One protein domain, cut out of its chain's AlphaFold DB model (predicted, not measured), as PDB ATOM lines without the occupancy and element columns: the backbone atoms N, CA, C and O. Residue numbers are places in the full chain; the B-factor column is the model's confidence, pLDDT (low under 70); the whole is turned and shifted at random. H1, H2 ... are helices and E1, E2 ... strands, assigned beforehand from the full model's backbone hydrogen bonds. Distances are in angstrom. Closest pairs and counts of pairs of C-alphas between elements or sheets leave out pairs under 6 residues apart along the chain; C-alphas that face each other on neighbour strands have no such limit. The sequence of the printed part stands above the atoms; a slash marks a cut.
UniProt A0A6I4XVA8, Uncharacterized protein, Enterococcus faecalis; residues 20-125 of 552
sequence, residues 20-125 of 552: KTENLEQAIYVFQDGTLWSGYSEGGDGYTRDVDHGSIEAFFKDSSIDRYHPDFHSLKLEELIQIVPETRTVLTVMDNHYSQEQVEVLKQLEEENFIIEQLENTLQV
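This is residues 20 to 125 of the 552 residues of an uncharacterized protein of Enterococcus faecalis (UniProt A0A6I4XVA8). A twisted sheet of five strands has the longest helix, H3, packed along its strands on one face, and the short H2 standing up from the opposite face. Beyond these, a loose excursion of residues 39 to 71 swings away from the sheet with H1 in it, H1 only grazing the sheet, and the small H4 lies past the end of E5, beside H2. The printed part has 106 residues, with four named helices and five named strands in the order E1, E2, H1, H2, E3, E4, H3, E5, H4; the sheet, E2, E1, E3, E4, E5, is mixed. The class is mixed, helices and strands, with under half of the residues in named elements. The whole is compact, with a radius of gyration of the C-alphas of 13.6 A and spans of 41 by 30 by 23 A.

E1, residues 27 to 30, begins with C-alpha 27 at (21.506, -51.253, 37.613) and is 7.5 A long. E2 is residues 36 to 38, H1 residues 53 to 59 over 11.7 A, and H2 residues 72 to 77 over 8.5 A. E3 is residues 81 to 84, 10.1 A, and E4 residues 89 to 93, 13.2 A. H3, residues 100 to 111, measures 16.6 A from C-alpha 100 at (23.282, -64.500, 49.954). E5, residues 115 to 119, measures 12.7 A, and H4, residues 122 to 125, ends with C-alpha 125 at (32.894, -45.090, 64.858).

E2 and E1 form an antiparallel hairpin, with N 28 and O 37 2.8 A apart, within hydrogen-bond range. E1 and E3 are antiparallel, with N 30 and O 81 at 2.8 A. E3 and E4 form a second antiparallel hairpin, with N 84 and O 89 at 2.8 A. E4 and E5 are parallel at 30 degrees, with N 90 and O 115 at 2.8 A. E4, H3 and E5 make a strand-helix-strand unit, two parallel neighbour strands with a helix between them in the chain, with a right-handed crossover. E2, H1, H2 and E3 make a split unit, E1 lying between its strands, also right-handed. H3 is on the sheet at a height of 8.9 A, over E3 and only just over E4, and runs along the strands, at 17 degrees to E3 on the local plane; C-alphas Val 30 and Gln 102 are the closest of E1 and H3, 6.7 A. On the opposite face H2 stands up from the sheet over E4, with Leu 77 and Val 93 the closest C-alphas, 5.7 A. H2 and H4 only just touch, with 3 pairs of C-alphas within 8 A, the closest Ser 74 and Thr 122 at 6.1 A. H2 and H3 have every O i to N i+4 pair within hydrogen-bond range; H1 has 0 of 3 but 4 of 4 O i to N i+3 pairs, and H4 is too short for an O i to N i+4 pair.

The C-alphas of Asp 45 and Val 125, the two farthest apart, are 43.2 A apart. The printed part has no cut. The links E2 to H1 and H1 to H2 are long, with 14 and 12 residues. The mean pLDDT of the printed part is 81.3, and residues 41 to 50 and 123 to 125 of this model are under 70.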
ATOM      1  N   LYS A  20      12.695 -52.110  37.715       87.81
ATOM      2  CA  LYS A  20      13.628 -53.207  37.967       87.81
ATOM      3  C   LYS A  20      14.274 -53.650  36.664       87.81
ATOM      4  O   LYS A  20      13.640 -53.594  35.617       87.81
ATOM      5  N   THR A  21      15.498 -54.154  36.744       86.88
ATOM      6  CA  THR A  21      16.220 -54.681  35.580       86.88
ATOM      7  C   THR A  21      16.851 -56.040  35.877       86.88
ATOM      8  O   THR A  21      17.018 -56.429  37.030       86.88
ATOM      9  N   GLU A  22      17.169 -56.782  34.822       87.44
ATOM     10  CA  GLU A  22      18.057 -57.953  34.871       87.44
ATOM     11  C   GLU A  22      19.451 -57.615  34.309       87.44
ATOM     12  O   GLU A  22      20.354 -58.446  34.359       87.44
ATOM     13  N   ASN A  23      19.632 -56.404  33.767       86.56
ATOM     14  CA  ASN A  23      20.886 -55.935  33.193       86.56
ATOM     15  C   ASN A  23      21.728 -55.214  34.254       86.56
ATOM     16  O   ASN A  23      21.357 -54.135  34.722       86.56
ATOM     17  N   LEU A  24      22.879 -55.793  34.596       85.00
ATOM     18  CA  LEU A  24      23.822 -55.229  35.564       85.00
ATOM     19  C   LEU A  24      24.379 -53.869  35.121       85.00
ATOM     20  O   LEU A  24      24.581 -52.999  35.962       85.00
ATOM     21  N   GLU A  25      24.529 -53.634  33.814       83.31
ATOM     22  CA  GLU A  25      25.018 -52.356  33.273       83.31
ATOM     23  C   GLU A  25      23.990 -51.221  33.370       83.31
ATOM     24  O   GLU A  25      24.334 -50.056  33.208       83.31
ATOM     25  N   GLN A  26      22.726 -51.544  33.645       82.19
ATOM     26  CA  GLN A  26      21.672 -50.551  33.863       82.19
ATOM     27  C   GLN A  26      21.341 -50.365  35.343       82.19
ATOM     28  O   GLN A  26      20.599 -49.448  35.702       82.19
ATOM     29  N   ALA A  27      21.849 -51.241  36.207       87.81
ATOM     30  CA  ALA A  27      21.506 -51.253  37.613       87.81
ATOM     31  C   ALA A  27      22.245 -50.147  38.375       87.81
ATOM     32  O   ALA A  27      23.444 -49.959  38.209       87.81
ATOM     33  N   ILE A  28      21.535 -49.449  39.259       89.12
ATOM     34  CA  ILE A  28      22.104 -48.462  40.188       89.12
ATOM     35  C   ILE A  28      22.060 -48.930  41.645       89.12
ATOM     36  O   ILE A  28      22.837 -48.447  42.468       89.12
ATOM     37  N   TYR A  29      21.199 -49.906  41.964       94.25
ATOM     38  CA  TYR A  29      21.128 -50.532  43.284       94.25
ATOM     39  C   TYR A  29      20.811 -52.031  43.214       94.25
ATOM     40  O   TYR A  29      20.060 -52.473  42.344       94.25
ATOM     41  N   VAL A  30      21.330 -52.793  44.183       92.44
ATOM     42  CA  VAL A  30      20.964 -54.193  44.464       92.44
ATOM     43  C   VAL A  30      20.266 -54.275  45.820       92.44
ATOM     44  O   VAL A  30      20.844 -53.938  46.860       92.44
ATOM     45  N   PHE A  31      19.031 -54.765  45.815       92.50
ATOM     46  CA  PHE A  31      18.234 -54.986  47.018       92.50
ATOM     47  C   PHE A  31      18.658 -56.254  47.774       92.50
ATOM     48  O   PHE A  31      19.350 -57.118  47.241       92.50
ATOM     49  N   GLN A  32      18.197 -56.401  49.020       90.50
ATOM     50  CA  GLN A  32      18.490 -57.576  49.859       90.50
ATOM     51  C   GLN A  32      18.015 -58.904  49.260       90.50
ATOM     52  O   GLN A  32      18.567 -59.950  49.585       90.50
ATOM     53  N   ASP A  33      17.005 -58.895  48.395       89.19
ATOM     54  CA  ASP A  33      16.536 -60.090  47.685       89.19
ATOM     55  C   ASP A  33      17.292 -60.349  46.366       89.19
ATOM     56  O   ASP A  33      16.916 -61.242  45.609       89.19
ATOM     57  N   GLY A  34      18.340 -59.566  46.082       88.06
ATOM     58  CA  GLY A  34      19.128 -59.624  44.851       88.06
ATOM     59  C   GLY A  34      18.480 -58.929  43.657       88.06
ATOM     60  O   GLY A  34      19.070 -58.919  42.579       88.06
ATOM     61  N   THR A  35      17.284 -58.345  43.802       92.00
ATOM     62  CA  THR A  35      16.657 -57.625  42.688       92.00
ATOM     63  C   THR A  35      17.381 -56.311  42.400       92.00
ATOM     64  O   THR A  35      17.855 -55.638  43.316       92.00
ATOM     65  N   LEU A  36      17.478 -55.957  41.117       92.12
ATOM     66  CA  LEU A  36      18.205 -54.775  40.653       92.12
ATOM     67  C   LEU A  36      17.236 -53.634  40.358       92.12
ATOM     68  O   LEU A  36      16.195 -53.848  39.733       92.12
ATOM     69  N   TRP A  37      17.606 -52.424  40.758       89.50
ATOM     70  CA  TRP A  37      16.936 -51.187  40.371       89.50
ATOM     71  C   TRP A  37      17.681 -50.556  39.195       89.50
ATOM     72  O   TRP A  37      18.869 -50.267  39.310       89.50
ATOM     73  N   SER A  38      16.981 -50.345  38.081       85.88
ATOM     74  CA  SER A  38      17.462 -49.622  36.905       85.88
ATOM     75  C   SER A  38      17.604 -48.118  37.155       85.88
ATOM     76  O   SER A  38      16.671 -47.470  37.628       85.88
ATOM     77  N   GLY A  39      18.743 -47.544  36.766       76.44
ATOM     78  CA  GLY A  39      18.906 -46.090  36.654       76.44
ATOM     79  C   GLY A  39      18.265 -45.497  35.393       76.44
ATOM     80  O   GLY A  39      18.149 -44.280  35.262       76.44
ATOM     81  N   TYR A  40      17.863 -46.358  34.461       73.94
ATOM     82  CA  TYR A  40      17.311 -46.015  33.156       73.94
ATOM     83  C   TYR A  40      15.803 -46.245  33.182       73.94
ATOM     84  O   TYR A  40      15.364 -47.278  33.693       73.94
ATOM     85  N   SER A  41      15.031 -45.298  32.650       64.50
ATOM     86  CA  SER A  41      13.575 -45.419  32.547       64.50
ATOM     87  C   SER A  41      13.155 -45.852  31.138       64.50
ATOM     88  O   SER A  41      13.780 -45.448  30.154       64.50
ATOM     89  N   GLU A  42      12.067 -46.618  31.003       54.94
ATOM     90  CA  GLU A  42      11.470 -46.951  29.697       54.94
ATOM     91  C   GLU A  42      10.952 -45.704  28.946       54.94
ATOM     92  O   GLU A  42      10.706 -45.763  27.738       54.94
ATOM     93  N   GLY A  43      10.758 -44.576  29.646       52.25
ATOM     94  CA  GLY A  43      10.305 -43.300  29.080       52.25
ATOM     95  C   GLY A  43      11.419 -42.400  28.532       52.25
ATOM     96  O   GLY A  43      11.112 -41.466  27.785       52.25
ATOM     97  N   GLY A  44      12.675 -42.673  28.893       54.41
ATOM     98  CA  GLY A  44      13.865 -42.001  28.376       54.41
ATOM     99  C   GLY A  44      14.283 -42.525  27.002       54.41
ATOM    100  O   GLY A  44      13.624 -43.367  26.392       54.41
ATOM    101  N   ASP A  45      15.413 -42.048  26.487       53.44
ATOM    102  CA  ASP A  45      15.982 -42.575  25.238       53.44
ATOM    103  C   ASP A  45      16.510 -44.022  25.379       53.44
ATOM    104  O   ASP A  45      16.860 -44.644  24.374       53.44
ATOM    105  N   GLY A  46      16.533 -44.572  26.601       54.09
ATOM    106  CA  GLY A  46      17.050 -45.901  26.937       54.09
ATOM    107  C   GLY A  46      18.581 -45.983  26.966       54.09
ATOM    108  O   GLY A  46      19.126 -47.063  27.195       54.09
ATOM    109  N   TYR A  47      19.266 -44.859  26.737       53.62
ATOM    110  CA  TYR A  47      20.726 -44.733  26.691       53.62
ATOM    111  C   TYR A  47      21.262 -43.737  27.727       53.62
ATOM    112  O   TYR A  47      22.445 -43.789  28.066       53.62
ATOM    113  N   THR A  48      20.399 -42.877  28.261       58.12
ATOM    114  CA  THR A  48      20.701 -41.875  29.277       58.12
ATOM    115  C   THR A  48      20.081 -42.289  30.609       58.12
ATOM    116  O   THR A  48      18.943 -42.754  30.675       58.12
ATOM    117  N   ARG A  49      20.865 -42.177  31.685       68.62
ATOM    118  CA  ARG A  49      20.399 -42.446  33.046       68.62
ATOM    119  C   ARG A  49      19.484 -41.302  33.487       68.62
ATOM    120  O   ARG A  49      19.942 -40.170  33.599       68.62
ATOM    121  N   ASP A  50      18.223 -41.615  33.767       69.56
ATOM    122  CA  ASP A  50      17.210 -40.628  34.173       69.56
ATOM    123  C   ASP A  50      17.029 -40.562  35.697       69.56
ATOM    124  O   ASP A  50      16.463 -39.605  36.227       69.56
ATOM    125  N   VAL A  51      17.490 -41.591  36.415       72.69
ATOM    126  CA  VAL A  51      17.318 -41.717  37.863       72.69
ATOM    127  C   VAL A  51      18.643 -41.491  38.581       72.69
ATOM    128  O   VAL A  51      19.622 -42.221  38.388       72.69
ATOM    129  N   ASP A  52      18.655 -40.487  39.459       78.31
ATOM    130  CA  ASP A  52      19.795 -40.207  40.322       78.31
ATOM    131  C   ASP A  52      19.915 -41.199  41.488       78.31
ATOM    132  O   ASP A  52      18.914 -41.646  42.053       78.31
ATOM    133  N   HIS A  53      21.146 -41.509  41.911       82.06
ATOM    134  CA  HIS A  53      21.379 -42.338  43.096       82.06
ATOM    135  C   HIS A  53      20.762 -41.724  44.353       82.06
ATOM    136  O   HIS A  53      20.328 -42.468  45.231       82.06
ATOM    137  N   GLY A  54      20.688 -40.396  44.438       78.38
ATOM    138  CA  GLY A  54      20.054 -39.656  45.523       78.38
ATOM    139  C   GLY A  54      18.546 -39.879  45.633       78.38
ATOM    140  O   GLY A  54      18.000 -39.669  46.711       78.38
ATOM    141  N   SER A  55      17.869 -40.382  44.595       83.81
ATOM    142  CA  SER A  55      16.428 -40.688  44.645       83.81
ATOM    143  C   SER A  55      16.067 -41.752  45.690       83.81
ATOM    144  O   SER A  55      14.923 -41.821  46.129       83.81
ATOM    145  N   ILE A  56      17.042 -42.548  46.146       85.19
ATOM    146  CA  ILE A  56      16.867 -43.515  47.242       85.19
ATOM    147  C   ILE A  56      16.421 -42.865  48.564       85.19
ATOM    148  O   ILE A  56      15.787 -43.527  49.384       85.19
ATOM    149  N   GLU A  57      16.726 -41.577  48.759       85.44
ATOM    150  CA  GLU A  57      16.305 -40.761  49.905       85.44
ATOM    151  C   GLU A  57      14.796 -40.861  50.158       85.44
ATOM    152  O   GLU A  57      14.371 -41.069  51.292       85.44
ATOM    153  N   ALA A  58      13.995 -40.800  49.090       84.75
ATOM    154  CA  ALA A  58      12.536 -40.813  49.171       84.75
ATOM    155  C   ALA A  58      11.970 -42.114  49.768       84.75
ATOM    156  O   ALA A  58      10.830 -42.138  50.228       84.75
ATOM    157  N   PHE A  59      12.764 -43.188  49.782       87.94
ATOM    158  CA  PHE A  59      12.352 -44.493  50.286       87.94
ATOM    159  C   PHE A  59      12.705 -44.730  51.751       87.94
ATOM    160  O   PHE A  59      12.286 -45.750  52.300       87.94
ATOM    161  N   PHE A  60      13.451 -43.844  52.417       87.88
ATOM    162  CA  PHE A  60      13.667 -43.981  53.856       87.88
ATOM    163  C   PHE A  60      12.349 -43.778  54.621       87.88
ATOM    164  O   PHE A  60      11.654 -42.778  54.466       87.88
ATOM    165  N   LYS A  61      12.012 -44.719  55.511       89.31
ATOM    166  CA  LYS A  61      10.840 -44.612  56.402       89.31
ATOM    167  C   LYS A  61      10.946 -43.453  57.383       89.31
ATOM    168  O   LYS A  61       9.928 -42.948  57.852       89.31
ATOM    169  N   ASP A  62      12.173 -43.117  57.764       86.25
ATOM    170  CA  ASP A  62      12.467 -41.986  58.624       86.25
ATOM    171  C   ASP A  62      12.805 -40.779  57.751       86.25
ATOM    172  O   ASP A  62      13.878 -40.715  57.156       86.25
ATOM    173  N   SER A  63      11.889 -39.816  57.702       79.94
ATOM    174  CA  SER A  63      12.030 -38.588  56.919       79.94
ATOM    175  C   SER A  63      13.153 -37.663  57.399       79.94
ATOM    176  O   SER A  63      13.373 -36.627  56.783       79.94
ATOM    177  N   SER A  64      13.791 -37.956  58.539       78.38
ATOM    178  CA  SER A  64      14.967 -37.215  59.012       78.38
ATOM    179  C   SER A  64      16.282 -37.703  58.398       78.38
ATOM    180  O   SER A  64      17.305 -37.041  58.554       78.38
ATOM    181  N   ILE A  65      16.262 -38.845  57.702       76.25
ATOM    182  CA  ILE A  65      17.417 -39.384  56.988       76.25
ATOM    183  C   ILE A  65      17.329 -38.915  55.536       76.25
ATOM    184  O   ILE A  65      16.680 -39.548  54.705       76.25
ATOM    185  N   ASP A  66      17.986 -37.797  55.241       79.44
ATOM    186  CA  ASP A  66      18.187 -37.304  53.880       79.44
ATOM    187  C   ASP A  66      19.630 -37.531  53.409       79.44
ATOM    188  O   ASP A  66      20.472 -38.045  54.153       79.44
ATOM    189  N   ARG A  67      19.935 -37.143  52.165       72.62
ATOM    190  CA  ARG A  67      21.283 -37.273  51.584       72.62
ATOM    191  C   ARG A  67      22.386 -36.531  52.351       72.62
ATOM    192  O   ARG A  67      23.558 -36.806  52.114       72.62
ATOM    193  N   TYR A  68      22.027 -35.586  53.218       77.00
ATOM    194  CA  TYR A  68      22.948 -34.799  54.037       77.00
ATOM    195  C   TYR A  68      23.105 -35.374  55.451       77.00
ATOM    196  O   TYR A  68      23.942 -34.892  56.216       77.00
ATOM    197  N   HIS A  69      22.336 -36.407  55.811       76.31
ATOM    198  CA  HIS A  69      22.507 -37.103  57.077       76.31
ATOM    199  C   HIS A  69      23.936 -37.684  57.160       76.31
ATOM    200  O   HIS A  69      24.365 -38.370  56.229       76.31
ATOM    201  N   PRO A  70      24.684 -37.478  58.262       74.62
ATOM    202  CA  PRO A  70      26.101 -37.860  58.356       74.62
ATOM    203  C   PRO A  70      26.336 -39.358  58.122       74.62
ATOM    204  O   PRO A  70      27.323 -39.755  57.512       74.62
ATOM    205  N   ASP A  71      25.385 -40.192  58.546       80.25
ATOM    206  CA  ASP A  71      25.429 -41.641  58.335       80.25
ATOM    207  C   ASP A  71      24.663 -42.121  57.092       80.25
ATOM    208  O   ASP A  71      24.438 -43.321  56.951       80.25
ATOM    209  N   PHE A  72      24.222 -41.228  56.197       82.44
ATOM    210  CA  PHE A  72      23.366 -41.581  55.054       82.44
ATOM    211  C   PHE A  72      23.940 -42.736  54.227       82.44
ATOM    212  O   PHE A  72      23.248 -43.719  53.950       82.44
ATOM    213  N   HIS A  73      25.226 -42.649  53.872       82.50
ATOM    214  CA  HIS A  73      25.899 -43.669  53.073       82.50
ATOM    215  C   HIS A  73      25.972 -45.015  53.801       82.50
ATOM    216  O   HIS A  73      25.607 -46.029  53.210       82.50
ATOM    217  N   SER A  74      26.349 -45.026  55.081       84.56
ATOM    218  CA  SER A  74      26.396 -46.245  55.898       84.56
ATOM    219  C   SER A  74      25.008 -46.866  56.065       84.56
ATOM    220  O   SER A  74      24.824 -48.054  55.814       84.56
ATOM    221  N   LEU A  75      23.999 -46.058  56.405       85.94
ATOM    222  CA  LEU A  75      22.614 -46.501  56.601       85.94
ATOM    223  C   LEU A  75      22.010 -47.090  55.325       85.94
ATOM    224  O   LEU A  75      21.303 -48.096  55.381       85.94
ATOM    225  N   LYS A  76      22.300 -46.477  54.175       90.75
ATOM    226  CA  LYS A  76      21.883 -46.981  52.869       90.75
ATOM    227  C   LYS A  76      22.597 -48.285  52.519       90.75
ATOM    228  O   LYS A  76      21.942 -49.262  52.155       90.75
ATOM    229  N   LEU A  77      23.927 -48.304  52.621       90.19
ATOM    230  CA  LEU A  77      24.759 -49.426  52.180       90.19
ATOM    231  C   LEU A  77      24.727 -50.634  53.131       90.19
ATOM    232  O   LEU A  77      25.148 -51.725  52.747       90.19
ATOM    233  N   GLU A  78      24.191 -50.477  54.346       89.38
ATOM    234  CA  GLU A  78      23.859 -51.603  55.225       89.38
ATOM    235  C   GLU A  78      22.778 -52.515  54.622       89.38
ATOM    236  O   GLU A  78      22.810 -53.730  54.824       89.38
ATOM    237  N   GLU A  79      21.815 -51.954  53.883       87.88
ATOM    238  CA  GLU A  79      20.705 -52.721  53.302       87.88
ATOM    239  C   GLU A  79      20.827 -52.904  51.787       87.88
ATOM    240  O   GLU A  79      20.324 -53.894  51.252       87.88
ATOM    241  N   LEU A  80      21.512 -51.994  51.100       92.31
ATOM    242  CA  LEU A  80      21.633 -51.961  49.645       92.31
ATOM    243  C   LEU A  80      23.092 -52.046  49.210       92.31
ATOM    244  O   LEU A  80      24.002 -51.671  49.942       92.31
ATOM    245  N   ILE A  81      23.313 -52.475  47.976       90.62
ATOM    246  CA  ILE A  81      24.585 -52.261  47.280       90.62
ATOM    247  C   ILE A  81      24.332 -51.202  46.223       90.62
ATOM    248  O   ILE A  81      23.334 -51.293  45.509       90.62
ATOM    249  N   GLN A  82      25.209 -50.211  46.116       93.00
ATOM    250  CA  GLN A  82      25.127 -49.219  45.050       93.00
ATOM    251  C   GLN A  82      26.027 -49.637  43.893       93.00
ATOM    252  O   GLN A  82      27.176 -50.011  44.104       93.00
ATOM    253  N   ILE A  83      25.518 -49.521  42.676       85.56
ATOM    254  CA  ILE A  83      26.284 -49.713  41.448       85.56
ATOM    255  C   ILE A  83      26.374 -48.352  40.764       85.56
ATOM    256  O   ILE A  83      25.380 -47.635  40.674       85.56
ATOM    257  N   VAL A  84      27.562 -47.984  40.303       83.00
ATOM    258  CA  VAL A  84      27.824 -46.811  39.467       83.00
ATOM    259  C   VAL A  84      28.256 -47.338  38.098       83.00
ATOM    260  O   VAL A  84      29.444 -47.609  37.897       83.00
ATOM    261  N   PRO A  85      27.306 -47.574  37.171       74.06
ATOM    262  CA  PRO A  85      27.604 -48.177  35.874       74.06
ATOM    263  C   PRO A  85      28.659 -47.418  35.074       74.06
ATOM    264  O   PRO A  85      29.500 -48.036  34.424       74.06
ATOM    265  N   GLU A  86      28.654 -46.088  35.163       75.81
ATOM    266  CA  GLU A  86      29.532 -45.206  34.397       75.81
ATOM    267  C   GLU A  86      31.011 -45.412  34.727       75.81
ATOM    268  O   GLU A  86      31.854 -45.328  33.838       75.81
ATOM    269  N   THR A  87      31.329 -45.689  35.993       77.31
ATOM    270  CA  THR A  87      32.701 -45.964  36.454       77.31
ATOM    271  C   THR A  87      32.949 -47.452  36.680       77.31
ATOM    272  O   THR A  87      34.045 -47.844  37.075       77.31
ATOM    273  N   ARG A  88      31.928 -48.290  36.450       77.69
ATOM    274  CA  ARG A  88      31.890 -49.712  36.818       77.69
ATOM    275  C   ARG A  88      32.283 -49.946  38.278       77.69
ATOM    276  O   ARG A  88      32.906 -50.953  38.605       77.69
ATOM    277  N   THR A  89      31.912 -49.029  39.165       78.81
ATOM    278  CA  THR A  89      32.208 -49.130  40.600       78.81
ATOM    279  C   THR A  89      31.000 -49.678  41.342       78.81
ATOM    280  O   THR A  89      29.858 -49.333  41.043       78.81
ATOM    281  N   VAL A  90      31.238 -50.521  42.335       84.69
ATOM    282  CA  VAL A  90      30.210 -51.079  43.210       84.69
ATOM    283  C   VAL A  90      30.562 -50.699  44.638       84.69
ATOM    284  O   VAL A  90      31.581 -51.139  45.159       84.69
ATOM    285  N   LEU A  91      29.724 -49.880  45.268       87.25
ATOM    286  CA  LEU A  91      29.943 -49.421  46.634       87.25
ATOM    287  C   LEU A  91      29.256 -50.360  47.619       87.25
ATOM    288  O   LEU A  91      28.056 -50.646  47.527       87.25
ATOM    289  N   THR A  92      30.036 -50.788  48.596       86.00
ATOM    290  CA  THR A  92      29.618 -51.592  49.742       86.00
ATOM    291  C   THR A  92      30.143 -50.947  51.023       86.00
ATOM    292  O   THR A  92      30.975 -50.046  50.962       86.00
ATOM    293  N   VAL A  93      29.667 -51.371  52.191       85.31
ATOM    294  CA  VAL A  93      30.157 -50.888  53.489       85.31
ATOM    295  C   VAL A  93      30.878 -52.010  54.235       85.31
ATOM    296  O   VAL A  93      30.454 -53.170  54.204       85.31
ATOM    297  N   MET A  94      31.992 -51.663  54.877       76.69
ATOM    298  CA  MET A  94      32.837 -52.587  55.630       76.69
ATOM    299  C   MET A  94      32.066 -53.291  56.751       76.69
ATOM    300  O   MET A  94      31.130 -52.746  57.342       76.69
ATOM    301  N   ASP A  95      32.486 -54.525  57.035       77.94
ATOM    302  CA  ASP A  95      31.953 -55.385  58.098       77.94
ATOM    303  C   ASP A  95      30.426 -55.615  58.050       77.94
ATOM    304  O   ASP A  95      29.819 -56.089  59.019       77.94
ATOM    305  N   ASN A  96      29.791 -55.339  56.905       81.00
ATOM    306  CA  ASN A  96      28.379 -55.614  56.688       81.00
ATOM    307  C   ASN A  96      28.121 -57.075  56.302       81.00
ATOM    308  O   ASN A  96      28.912 -57.730  55.622       81.00
ATOM    309  N   HIS A  97      26.960 -57.580  56.710       86.75
ATOM    310  CA  HIS A  97      26.507 -58.934  56.411       86.75
ATOM    311  C   HIS A  97      25.445 -58.899  55.308       86.75
ATOM    312  O   HIS A  97      24.252 -59.036  55.583       86.75
ATOM    313  N   TYR A  98      25.892 -58.722  54.063       87.06
ATOM    314  CA  TYR A  98      25.024 -58.777  52.884       87.06
ATOM    315  C   TYR A  98      24.306 -60.127  52.757       87.06
ATOM    316  O   TYR A  98      24.807 -61.168  53.200       87.06
ATOM    317  N   SER A  99      23.118 -60.113  52.148       88.19
ATOM    318  CA  SER A  99      22.360 -61.340  51.894       88.19
ATOM    319  C   SER A  99      23.090 -62.266  50.916       88.19
ATOM    320  O   SER A  99      23.991 -61.856  50.181       88.19
ATOM    321  N   GLN A 100      22.691 -63.536  50.882       90.25
ATOM    322  CA  GLN A 100      23.282 -64.500  49.954       90.25
ATOM    323  C   GLN A 100      23.017 -64.096  48.496       90.25
ATOM    324  O   GLN A 100      23.901 -64.224  47.654       90.25
ATOM    325  N   GLU A 101      21.826 -63.568  48.223       92.19
ATOM    326  CA  GLU A 101      21.400 -63.063  46.924       92.19
ATOM    327  C   GLU A 101      22.243 -61.849  46.496       92.19
ATOM    328  O   GLU A 101      22.733 -61.801  45.370       92.19
ATOM    329  N   GLN A 102      22.511 -60.915  47.412       91.50
ATOM    330  CA  GLN A 102      23.411 -59.781  47.173       91.50
ATOM    331  C   GLN A 102      24.846 -60.237  46.901       91.50
ATOM    332  O   GLN A 102      25.480 -59.757  45.967       91.50
ATOM    333  N   VAL A 103      25.353 -61.208  47.665       93.31
ATOM    334  CA  VAL A 103      26.689 -61.788  47.451       93.31
ATOM    335  C   VAL A 103      26.788 -62.497  46.095       93.31
ATOM    336  O   VAL A 103      27.854 -62.504  45.482       93.31
ATOM    337  N   GLU A 104      25.709 -63.108  45.608       90.94
ATOM    338  CA  GLU A 104      25.666 -63.705  44.268       90.94
ATOM    339  C   GLU A 104      25.714 -62.648  43.164       90.94
ATOM    340  O   GLU A 104      26.460 -62.828  42.203       90.94
ATOM    341  N   VAL A 105      25.005 -61.530  43.328       90.44
ATOM    342  CA  VAL A 105      25.075 -60.395  42.394       90.44
ATOM    343  C   VAL A 105      26.458 -59.734  42.420       90.44
ATOM    344  O   VAL A 105      27.013 -59.467  41.361       90.44
ATOM    345  N   LEU A 106      27.070 -59.544  43.596       91.25
ATOM    346  CA  LEU A 106      28.440 -59.018  43.707       91.25
ATOM    347  C   LEU A 106      29.447 -59.873  42.932       91.25
ATOM    348  O   LEU A 106      30.295 -59.328  42.234       91.25
ATOM    349  N   LYS A 107      29.323 -61.204  42.995       90.00
ATOM    350  CA  LYS A 107      30.174 -62.109  42.205       90.00
ATOM    351  C   LYS A 107      29.964 -61.938  40.706       90.00
ATOM    352  O   LYS A 107      30.936 -61.971  39.966       90.00
ATOM    353  N   GLN A 108      28.721 -61.762  40.258       88.88
ATOM    354  CA  GLN A 108      28.434 -61.508  38.843       88.88
ATOM    355  C   GLN A 108      29.036 -60.172  38.391       88.88
ATOM    356  O   GLN A 108      29.655 -60.108  37.336       88.88
ATOM    357  N   LEU A 109      28.937 -59.130  39.221       88.25
ATOM    358  CA  LEU A 109      29.548 -57.824  38.959       88.25
ATOM    359  C   LEU A 109      31.081 -57.920  38.884       88.25
ATOM    360  O   LEU A 109      31.676 -57.389  37.947       88.25
ATOM    361  N   GLU A 110      31.730 -58.645  39.801       83.94
ATOM    362  CA  GLU A 110      33.174 -58.928  39.719       83.94
ATOM    363  C   GLU A 110      33.539 -59.696  38.435       83.94
ATOM    364  O   GLU A 110      34.522 -59.359  37.776       83.94
ATOM    365  N   GLU A 111      32.749 -60.709  38.052       90.19
ATOM    366  CA  GLU A 111      32.938 -61.475  36.808       90.19
ATOM    367  C   GLU A 111      32.789 -60.600  35.552       90.19
ATOM    368  O   GLU A 111      33.452 -60.847  34.540       90.19
ATOM    369  N   GLU A 112      31.974 -59.547  35.624       84.50
ATOM    370  CA  GLU A 112      31.818 -58.531  34.583       84.50
ATOM    371  C   GLU A 112      32.854 -57.395  34.674       84.50
ATOM    372  O   GLU A 112      32.783 -56.432  33.913       84.50
ATOM    373  N   ASN A 113      33.880 -57.508  35.521       86.44
ATOM    374  CA  ASN A 113      34.926 -56.496  35.724       86.44
ATOM    375  C   ASN A 113      34.405 -55.170  36.307       86.44
ATOM    376  O   ASN A 113      34.859 -54.094  35.913       86.44
ATOM    377  N   PHE A 114      33.439 -55.225  37.221       82.94
ATOM    378  CA  PHE A 114      33.173 -54.104  38.120       82.94
ATOM    379  C   PHE A 114      34.160 -54.114  39.293       82.94
ATOM    380  O   PHE A 114      34.551 -55.169  39.797       82.94
ATOM    381  N   ILE A 115      34.539 -52.925  39.752       83.06
ATOM    382  CA  ILE A 115      35.426 -52.721  40.895       83.06
ATOM    383  C   ILE A 115      34.568 -52.600  42.151       83.06
ATOM    384  O   ILE A 115      33.795 -51.653  42.283       83.06
ATOM    385  N   ILE A 116      34.715 -53.537  43.088       84.25
ATOM    386  CA  ILE A 116      34.078 -53.421  44.402       84.25
ATOM    387  C   ILE A 116      34.928 -52.528  45.302       84.25
ATOM    388  O   ILE A 116      36.073 -52.851  45.618       84.25
ATOM    389  N   GLU A 117      34.327 -51.442  45.768       83.19
ATOM    390  CA  GLU A 117      34.885 -50.528  46.752       83.19
ATOM    391  C   GLU A 117      34.126 -50.673  48.080       83.19
ATOM    392  O   GLU A 117      32.892 -50.739  48.132       83.19
ATOM    393  N   GLN A 118      34.883 -50.780  49.171       80.75
ATOM    394  CA  GLN A 118      34.355 -50.918  50.526       80.75
ATOM    395  C   GLN A 118      34.570 -49.615  51.286       80.75
ATOM    396  O   GLN A 118      35.706 -49.217  51.522       80.75
ATOM    397  N   LEU A 119      33.472 -48.977  51.680       79.38
ATOM    398  CA  LEU A 119      33.469 -47.740  52.449       79.38
ATOM    399  C   LEU A 119      33.483 -48.031  53.952       79.38
ATOM    400  O   LEU A 119      32.914 -49.026  54.410       79.38
ATOM    401  N   GLU A 120      34.096 -47.142  54.728       76.50
ATOM    402  CA  GLU A 120      34.077 -47.228  56.190       76.50
ATOM    403  C   GLU A 120      32.647 -47.126  56.739       76.50
ATOM    404  O   GLU A 120      31.818 -46.355  56.252       76.50
ATOM    405  N   ASN A 121      32.354 -47.903  57.784       76.19
ATOM    406  CA  ASN A 121      31.053 -47.876  58.441       76.19
ATOM    407  C   ASN A 121      31.023 -46.811  59.549       76.19
ATOM    408  O   ASN A 121      31.469 -47.049  60.676       76.19
ATOM    409  N   THR A 122      30.435 -45.652  59.258       74.88
ATOM    410  CA  THR A 122      30.331 -44.532  60.213       74.88
ATOM    411  C   THR A 122      29.475 -44.856  61.445       74.88
ATOM    412  O   THR A 122      29.703 -44.286  62.513       74.88
ATOM    413  N   LEU A 123      28.579 -45.848  61.361       67.12
ATOM    414  CA  LEU A 123      27.731 -46.279  62.483       67.12
ATOM    415  C   LEU A 123      28.530 -46.969  63.599       67.12
ATOM    416  O   LEU A 123      28.064 -47.049  64.737       67.12
ATOM    417  N   GLN A 124      29.732 -47.471  63.299       54.69
ATOM    418  CA  GLN A 124      30.588 -48.156  64.273       54.69
ATOM    419  C   GLN A 124      31.578 -47.205  64.968       54.69
ATOM    420  O   GLN A 124      31.929 -47.427  66.128       54.69
ATOM    421  N   VAL A 125      31.941 -46.086  64.327       47.22
ATOM    422  CA  VAL A 125      32.894 -45.090  64.858       47.22
ATOM    423  C   VAL A 125      32.361 -44.392  66.124       47.22
ATOM    424  O   VAL A 125      33.130 -44.016  67.013       47.22
TER     425      VAL A 125